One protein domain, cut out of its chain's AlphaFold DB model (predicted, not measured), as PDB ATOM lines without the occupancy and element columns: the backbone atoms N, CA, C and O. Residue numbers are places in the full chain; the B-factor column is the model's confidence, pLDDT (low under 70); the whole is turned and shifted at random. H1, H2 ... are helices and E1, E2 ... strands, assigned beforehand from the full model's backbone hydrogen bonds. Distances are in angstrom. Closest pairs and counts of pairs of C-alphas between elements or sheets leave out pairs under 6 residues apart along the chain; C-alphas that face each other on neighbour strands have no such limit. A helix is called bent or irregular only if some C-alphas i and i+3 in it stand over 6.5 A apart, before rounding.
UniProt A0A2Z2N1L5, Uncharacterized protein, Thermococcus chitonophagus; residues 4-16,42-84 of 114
ATOM      1  N   LEU A   4     -55.990  55.265 -42.760       98.25
ATOM      2  CA  LEU A   4     -54.652  55.339 -43.334       98.25
ATOM      3  C   LEU A   4     -53.940  54.006 -43.115       98.25
ATOM      4  O   LEU A   4     -53.731  53.588 -41.980       98.25
ATOM      5  N   ILE A   5     -53.563  53.339 -44.203       98.06
ATOM      6  CA  ILE A   5     -52.822  52.076 -44.163       98.06
ATOM      7  C   ILE A   5     -51.439  52.320 -44.759       98.06
ATOM      8  O   ILE A   5     -51.327  52.784 -45.893       98.06
ATOM      9  N   SER A   6     -50.389  52.013 -43.999       97.50
ATOM     10  CA  SER A   6     -48.996  52.223 -44.392       97.50
ATOM     11  C   SER A   6     -48.234  50.892 -44.384       97.50
ATOM     12  O   SER A   6     -47.850  50.413 -43.316       97.50
ATOM     13  N   PRO A   7     -48.031  50.252 -45.549       97.31
ATOM     14  CA  PRO A   7     -47.186  49.068 -45.640       97.31
ATOM     15  C   PRO A   7     -45.714  49.467 -45.510       97.31
ATOM     16  O   PRO A   7     -45.248  50.376 -46.203       97.31
ATOM     17  N   TRP A   8     -44.976  48.800 -44.627       97.44
ATOM     18  CA  TRP A   8     -43.573  49.087 -44.345       97.44
ATOM     19  C   TRP A   8     -42.679  47.909 -44.733       97.44
ATOM     20  O   TRP A   8     -42.970  46.752 -44.437       97.44
ATOM     21  N   GLY A   9     -41.559  48.232 -45.383       94.75
ATOM     22  CA  GLY A   9     -40.416  47.331 -45.529       94.75
ATOM     23  C   GLY A   9     -39.462  47.469 -44.340       94.75
ATOM     24  O   GLY A   9     -39.889  47.753 -43.222       94.75
ATOM     25  N   ASN A  10     -38.154  47.326 -44.576       96.12
ATOM     26  CA  ASN A  10     -37.154  47.505 -43.521       96.12
ATOM     27  C   ASN A  10     -37.052  48.976 -43.069       96.12
ATOM     28  O   ASN A  10     -36.220  49.740 -43.554       96.12
ATOM     29  N   PHE A  11     -37.899  49.363 -42.119       97.25
ATOM     30  CA  PHE A  11     -37.961  50.716 -41.566       97.25
ATOM     31  C   PHE A  11     -36.694  51.111 -40.793       97.25
ATOM     32  O   PHE A  11     -36.385  52.295 -40.669       97.25
ATOM     33  N   ARG A  12     -35.910  50.130 -40.326       95.62
ATOM     34  CA  ARG A  12     -34.667  50.366 -39.573       95.62
ATOM     35  C   ARG A  12     -33.565  50.981 -40.436       95.62
ATOM     36  O   ARG A  12     -32.682  51.647 -39.905       95.62
ATOM     37  N   SER A  13     -33.618  50.787 -41.756       96.62
ATOM     38  CA  SER A  13     -32.644  51.346 -42.702       96.62
ATOM     39  C   SER A  13     -33.079  52.677 -43.324       96.62
ATOM     40  O   SER A  13     -32.376  53.197 -44.190       96.62
ATOM     41  N   TRP A  14     -34.241  53.221 -42.955       97.69
ATOM     42  CA  TRP A  14     -34.726  54.468 -43.543       97.69
ATOM     43  C   TRP A  14     -33.977  55.679 -42.989       97.69
ATOM     44  O   TRP A  14     -33.849  55.867 -41.777       97.69
ATOM     45  N   SER A  15     -33.492  56.520 -43.900       97.31
ATOM     46  CA  SER A  15     -32.837  57.783 -43.578       97.31
ATOM     47  C   SER A  15     -33.838  58.933 -43.541       97.31
ATOM     48  O   SER A  15     -34.867  58.900 -44.214       97.31
ATOM     49  N   GLU A  16     -33.507  59.986 -42.799       98.19
ATOM     50  CA  GLU A  16     -34.305  61.209 -42.796       98.19
ATOM     51  C   GLU A  16     -34.237  61.914 -44.157       98.19
ATOM     52  O   GLU A  16     -33.155  62.142 -44.703       98.19
ATOM     53  N   ASP A  42     -59.156  58.767 -38.973       97.94
ATOM     54  CA  ASP A  42     -59.824  58.216 -37.783       97.94
ATOM     55  C   ASP A  42     -59.093  56.969 -37.255       97.94
ATOM     56  O   ASP A  42     -59.196  56.619 -36.080       97.94
ATOM     57  N   LYS A  43     -58.381  56.265 -38.143       97.62
ATOM     58  CA  LYS A  43     -57.585  55.081 -37.815       97.62
ATOM     59  C   LYS A  43     -56.343  54.997 -38.695       97.62
ATOM     60  O   LYS A  43     -56.442  55.131 -39.916       97.62
ATOM     61  N   THR A  44     -55.209  54.682 -38.078       98.38
ATOM     62  CA  THR A  44     -53.933  54.450 -38.763       98.38
ATOM     63  C   THR A  44     -53.453  53.034 -38.490       98.38
ATOM     64  O   THR A  44     -53.485  52.573 -37.350       98.38
ATOM     65  N   MET A  45     -53.021  52.336 -39.535       98.38
ATOM     66  CA  MET A  45     -52.528  50.964 -39.463       98.38
ATOM     67  C   MET A  45     -51.197  50.859 -40.203       98.38
ATOM     68  O   MET A  45     -51.070  51.340 -41.330       98.38
ATOM     69  N   VAL A  46     -50.217  50.212 -39.586       98.31
ATOM     70  CA  VAL A  46     -48.936  49.868 -40.198       98.31
ATOM     71  C   VAL A  46     -48.893  48.364 -40.410       98.31
ATOM     72  O   VAL A  46     -49.180  47.600 -39.492       98.31
ATOM     73  N   ILE A  47     -48.539  47.948 -41.623       97.81
ATOM     74  CA  ILE A  47     -48.459  46.535 -42.003       97.81
ATOM     75  C   ILE A  47     -47.003  46.189 -42.291       97.81
ATOM     76  O   ILE A  47     -46.372  46.853 -43.113       97.81
ATOM     77  N   LEU A  48     -46.486  45.155 -41.637       96.81
ATOM     78  CA  LEU A  48     -45.084  44.742 -41.710       96.81
ATOM     79  C   LEU A  48     -44.971  43.230 -41.914       96.81
ATOM     80  O   LEU A  48     -45.778  42.495 -41.347       96.81
ATOM     81  N   PRO A  49     -43.970  42.743 -42.657       95.06
ATOM     82  CA  PRO A  49     -43.686  41.319 -42.710       95.06
ATOM     83  C   PRO A  49     -42.856  40.868 -41.495       95.06
ATOM     84  O   PRO A  49     -41.988  41.598 -41.006       95.06
ATOM     85  N   ASP A  50     -43.096  39.645 -41.021       93.94
ATOM     86  CA  ASP A  50     -42.325  39.011 -39.939       93.94
ATOM     87  C   ASP A  50     -40.866  38.725 -40.339       93.94
ATOM     88  O   ASP A  50     -39.977  38.677 -39.491       93.94
ATOM     89  N   THR A  51     -40.588  38.651 -41.642       92.62
ATOM     90  CA  THR A  51     -39.248  38.480 -42.228       92.62
ATOM     91  C   THR A  51     -38.274  39.628 -41.935       92.62
ATOM     92  O   THR A  51     -37.089  39.516 -42.247       92.62
ATOM     93  N   LEU A  52     -38.740  40.721 -41.319       93.38
ATOM     94  CA  LEU A  52     -37.901  41.798 -40.781       93.38
ATOM     95  C   LEU A  52     -37.248  41.460 -39.436       93.38
ATOM     96  O   LEU A  52     -36.482  42.284 -38.923       93.38
ATOM     97  N   ALA A  53     -37.591  40.325 -38.837       93.19
ATOM     98  CA  ALA A  53     -36.956  39.835 -37.630       93.19
ATOM     99  C   ALA A  53     -35.593  39.207 -37.916       93.19
ATOM    100  O   ALA A  53     -35.364  38.596 -38.961       93.19
ATOM    101  N   SER A  54     -34.702  39.318 -36.941       88.75
ATOM    102  CA  SER A  54     -33.444  38.577 -36.913       88.75
ATOM    103  C   SER A  54     -33.630  37.139 -36.416       88.75
ATOM    104  O   SER A  54     -32.882  36.252 -36.830       88.75
ATOM    105  N   ASP A  55     -34.646  36.895 -35.581       86.75
ATOM    106  CA  ASP A  55     -35.005  35.579 -35.050       86.75
ATOM    107  C   ASP A  55     -36.429  35.175 -35.470       86.75
ATOM    108  O   ASP A  55     -37.424  35.743 -35.016       86.75
ATOM    109  N   LEU A  56     -36.529  34.139 -36.314       81.44
ATOM    110  CA  LEU A  56     -37.807  33.628 -36.818       81.44
ATOM    111  C   LEU A  56     -38.725  33.079 -35.715       81.44
ATOM    112  O   LEU A  56     -39.945  33.130 -35.869       81.44
ATOM    113  N   GLU A  57     -38.187  32.569 -34.602       85.25
ATOM    114  CA  GLU A  57     -39.014  32.044 -33.505       85.25
ATOM    115  C   GLU A  57     -39.736  33.157 -32.740       85.25
ATOM    116  O   GLU A  57     -40.763  32.921 -32.101       85.25
ATOM    117  N   ARG A  58     -39.207  34.382 -32.805       88.94
ATOM    118  CA  ARG A  58     -39.712  35.558 -32.088       88.94
ATOM    119  C   ARG A  58     -40.132  36.676 -33.033       88.94
ATOM    120  O   ARG A  58     -40.299  37.812 -32.589       88.94
ATOM    121  N   ALA A  59     -40.331  36.344 -34.306       90.44
ATOM    122  CA  ALA A  59     -40.396  37.325 -35.371       90.44
ATOM    123  C   ALA A  59     -41.512  38.353 -35.198       90.44
ATOM    124  O   ALA A  59     -41.262  39.554 -35.264       90.44
ATOM    125  N   GLU A  60     -42.725  37.886 -34.899       91.19
ATOM    126  CA  GLU A  60     -43.883  38.751 -34.671       91.19
ATOM    127  C   GLU A  60     -43.608  39.776 -33.568       91.19
ATOM    128  O   GLU A  60     -43.739  40.979 -33.785       91.19
ATOM    129  N   ARG A  61     -43.123  39.307 -32.415       94.12
ATOM    130  CA  ARG A  61     -42.820  40.160 -31.266       94.12
ATOM    131  C   ARG A  61     -41.679  41.137 -31.558       94.12
ATOM    132  O   ARG A  61     -41.789  42.307 -31.207       94.12
ATOM    133  N   GLU A  62     -40.594  40.681 -32.183       95.06
ATOM    134  CA  GLU A  62     -39.438  41.531 -32.512       95.06
ATOM    135  C   GLU A  62     -39.818  42.655 -33.489       95.06
ATOM    136  O   GLU A  62     -39.424  43.812 -33.311       95.06
ATOM    137  N   VAL A  63     -40.590  42.324 -34.527       96.62
ATOM    138  CA  VAL A  63     -41.052  43.296 -35.523       96.62
ATOM    139  C   VAL A  63     -42.063  44.255 -34.909       96.62
ATOM    140  O   VAL A  63     -41.948  45.461 -35.130       96.62
ATOM    141  N   GLU A  64     -43.008  43.757 -34.108       97.12
ATOM    142  CA  GLU A  64     -44.005  44.597 -33.446       97.12
ATOM    143  C   GLU A  64     -43.357  45.583 -32.461       97.12
ATOM    144  O   GLU A  64     -43.635  46.783 -32.524       97.12
ATOM    145  N   GLU A  65     -42.461  45.115 -31.586       97.19
ATOM    146  CA  GLU A  65     -41.748  45.965 -30.623       97.19
ATOM    147  C   GLU A  65     -40.925  47.046 -31.342       97.19
ATOM    148  O   GLU A  65     -41.035  48.231 -31.009       97.19
ATOM    149  N   GLY A  66     -40.171  46.666 -32.380       97.75
ATOM    150  CA  GLY A  66     -39.381  47.612 -33.169       97.75
ATOM    151  C   GLY A  66     -40.239  48.644 -33.906       97.75
ATOM    152  O   GLY A  66     -39.892  49.824 -33.952       97.75
ATOM    153  N   ALA A  67     -41.383  48.230 -34.453       98.00
ATOM    154  CA  ALA A  67     -42.305  49.138 -35.125       98.00
ATOM    155  C   ALA A  67     -42.947  50.131 -34.150       98.00
ATOM    156  O   ALA A  67     -43.067  51.312 -34.471       98.00
ATOM    157  N   ARG A  68     -43.321  49.682 -32.944       98.12
ATOM    158  CA  ARG A  68     -43.876  50.551 -31.892       98.12
ATOM    159  C   ARG A  68     -42.865  51.584 -31.411       98.12
ATOM    160  O   ARG A  68     -43.229  52.741 -31.206       98.12
ATOM    161  N   GLU A  69     -41.606  51.191 -31.248       98.31
ATOM    162  CA  GLU A  69     -40.534  52.127 -30.916       98.31
ATOM    163  C   GLU A  69     -40.342  53.172 -32.018       98.31
ATOM    164  O   GLU A  69     -40.328  54.369 -31.729       98.31
ATOM    165  N   PHE A  70     -40.297  52.743 -33.277       98.19
ATOM    166  CA  PHE A  70     -40.155  53.658 -34.405       98.19
ATOM    167  C   PHE A  70     -41.361  54.600 -34.554       98.19
ATOM    168  O   PHE A  70     -41.190  55.789 -34.793       98.19
ATOM    169  N   LEU A  71     -42.588  54.118 -34.339       98.25
ATOM    170  CA  LEU A  71     -43.793  54.959 -34.307       98.25
ATOM    171  C   LEU A  71     -43.732  56.025 -33.203       98.25
ATOM    172  O   LEU A  71     -44.107  57.176 -33.434       98.25
ATOM    173  N   ARG A  72     -43.196  55.668 -32.029       97.81
ATOM    174  CA  ARG A  72     -42.955  56.613 -30.932       97.81
ATOM    175  C   ARG A  72     -41.905  57.661 -31.306       97.81
ATOM    176  O   ARG A  72     -42.111  58.828 -30.987       97.81
ATOM    177  N   GLU A  73     -40.824  57.282 -31.994       97.69
ATOM    178  CA  GLU A  73     -39.844  58.243 -32.538       97.69
ATOM    179  C   GLU A  73     -40.489  59.213 -33.534       97.69
ATOM    180  O   GLU A  73     -40.173  60.400 -33.549       97.69
ATOM    181  N   LEU A  74     -41.406  58.706 -34.358       96.75
ATOM    182  CA  LEU A  74     -42.135  59.484 -35.354       96.75
ATOM    183  C   LEU A  74     -43.248  60.364 -34.759       96.75
ATOM    184  O   LEU A  74     -43.754  61.238 -35.461       96.75
ATOM    185  N   GLY A  75     -43.641  60.137 -33.502       96.94
ATOM    186  CA  GLY A  75     -44.732  60.857 -32.842       96.94
ATOM    187  C   GLY A  75     -46.119  60.536 -33.409       96.94
ATOM    188  O   GLY A  75     -46.992  61.400 -33.388       96.94
ATOM    189  N   VAL A  76     -46.322  59.325 -33.941       96.19
ATOM    190  CA  VAL A  76     -47.596  58.892 -34.543       96.19
ATOM    191  C   VAL A  76     -48.116  57.646 -33.842       96.19
ATOM    192  O   VAL A  76     -47.383  56.678 -33.653       96.19
ATOM    193  N   GLU A  77     -49.405  57.637 -33.514       94.81
ATOM    194  CA  GLU A  77     -50.093  56.445 -33.023       94.81
ATOM    195  C   GLU A  77     -50.675  55.645 -34.197       94.81
ATOM    196  O   GLU A  77     -51.395  56.175 -35.045       94.81
ATOM    197  N   ALA A  78     -50.359  54.352 -34.257       97.50
ATOM    198  CA  ALA A  78     -50.895  53.440 -35.261       97.50
ATOM    199  C   ALA A  78     -51.040  52.022 -34.699       97.50
ATOM    200  O   ALA A  78     -50.269  51.588 -33.840       97.50
ATOM    201  N   GLU A  79     -52.020  51.283 -35.215       98.00
ATOM    202  CA  GLU A  79     -52.135  49.844 -34.993       98.00
ATOM    203  C   GLU A  79     -51.076  49.119 -35.826       98.00
ATOM    204  O   GLU A  79     -50.944  49.377 -37.022       98.00
ATOM    205  N   VAL A  80     -50.325  48.215 -35.204       98.12
ATOM    206  CA  VAL A  80     -49.293  47.430 -35.885       98.12
ATOM    207  C   VAL A  80     -49.859  46.057 -36.211       98.12
ATOM    208  O   VAL A  80     -50.347  45.362 -35.324       98.12
ATOM    209  N   ILE A  81     -49.773  45.673 -37.481       97.56
ATOM    210  CA  ILE A  81     -50.106  44.337 -37.962       97.56
ATOM    211  C   ILE A  81     -48.845  43.715 -38.541       97.56
ATOM    212  O   ILE A  81     -48.294  44.216 -39.524       97.56
ATOM    213  N   VAL A  82     -48.427  42.597 -37.957       95.62
ATOM    214  CA  VAL A  82     -47.357  41.773 -38.511       95.62
ATOM    215  C   VAL A  82     -47.975  40.631 -39.308       95.62
ATOM    216  O   VAL A  82     -48.847  39.912 -38.822       95.62
ATOM    217  N   ILE A  83     -47.551  40.483 -40.559       93.62
ATOM    218  CA  ILE A  83     -47.998  39.425 -41.459       93.62
ATOM    219  C   ILE A  83     -46.876  38.408 -41.594       93.62
ATOM    220  O   ILE A  83     -45.748  38.750 -41.944       93.62
ATOM    221  N   ARG A  84     -47.219  37.142 -41.369       86.19
ATOM    222  CA  ARG A  84     -46.321  36.023 -41.618       86.19
ATOM    223  C   ARG A  84     -46.154  35.795 -43.113       86.19
ATOM    224  O   ARG A  84     -47.112  35.400 -43.781       86.19
TER     225      ARG A  84
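AT A GLANCE: This is residues 4 to 16 and 42 to 84 of the 114 residues of an uncharacterized protein of Thermococcus chitonophagus (UniProt A0A2Z2N1L5). A small sheet of three parallel strands, E1, E2 and E3, has one long helix, H1, packed slantwise over one face; the helix covers E2 and E3 and leaves E1 as the uncovered edge. From the end of E2 the chain turns through residues 50 to 55 into H1, which folds back over the sheet, and then turns again through residues 75 to 78 into E3, beside E2; residues 8 to 16 lead from E1 to a cut. The printed part has 56 residues with one named helix and three named strands, in the order E1, E2, H1, E3 along the chain, and the sheet's order is E1, E2, E3. The class is mixed, helices and strands, with H1 on one face of the sheet making two layers. The whole is compact, with a radius of gyration of the C-alphas of 10.8 A, and the C-alphas span 33 by 24 by 15 A.

HOW THE PARTS SIT: The sheet is made of E1, residues 4 to 7, E2, residues 43 to 49, and E3, residues 79 to 83. E2 is the inner strand, and E1 and E3 are the edge strands. E1 and E2 are parallel, with 10 degrees between their directions; the C-alphas of Ile 5 and Met 45, which face each other, are 4.8 A apart. N 6 and O 45, at 2.8 A, and N 45 and O 4, at 2.8 A, are within hydrogen-bond range. E2 and E3 are parallel, with 26 degrees between their directions; the C-alphas of Ile 47 and Ile 81, which face each other, are 4.9 A apart. Here N 46 and O 79, at 2.8 A, and N 83 and O 48, at 2.8 A, are within hydrogen-bond range. E1 and E3 are apart. H1, residues 56 to 74, is on the sheet at a height over the sheet of 9.2 A and lies over E2 and E3. Its line and that of E3 stand at 30.1 degrees on the local plane, only just slantwise to the strands. The closest C-alphas of H1 and E3 are those of Glu 60 and Val 82, 6.0 A apart. The closest C-alphas of H1 and E2 are those of Val 63 and Leu 48, 7.5 A apart. E2, H1 and E3 form a strand-helix-strand unit, two parallel neighbour strands with a helix between them in the chain, and its crossover is right-handed. In H1, 13 of 15 O i to N i+4 pairs are within hydrogen-bond range.

IN THESE COORDINATES: E2 is the longest strand by residues and measures 20.2 A from C-alpha 43 to C-alpha 49 at (-43.686, 41.319, -42.710). E1 begins at C-alpha 4, at (-54.652, 55.339, -43.334), and is 10.0 A long. E3 is 12.9 A long and ends at C-alpha 83, at (-47.998, 39.425, -41.459). H1 is 26.3 A long from C-alpha 56 to C-alpha 74. It is irregular, with C-alphas 57 and 60 8.4 A apart, and it has a kink of 28 degrees near residue 63.

THE WHOLE: The two C-alphas farthest apart are those of Asp 42 and Glu 57, at 33.7 A. Residues 17 to 41 are cut out, and C-alphas 16 and 42 are 26.2 A apart across the cut, which falls in the link from E1 to E2. Of the links that are printed whole, that from E2 to H1, with 6 residues, is short, that from H1 to E3, with 4 residues, is tight, and none is long. The mean pLDDT of the printed part is 95.4, and no printed residue is under 70.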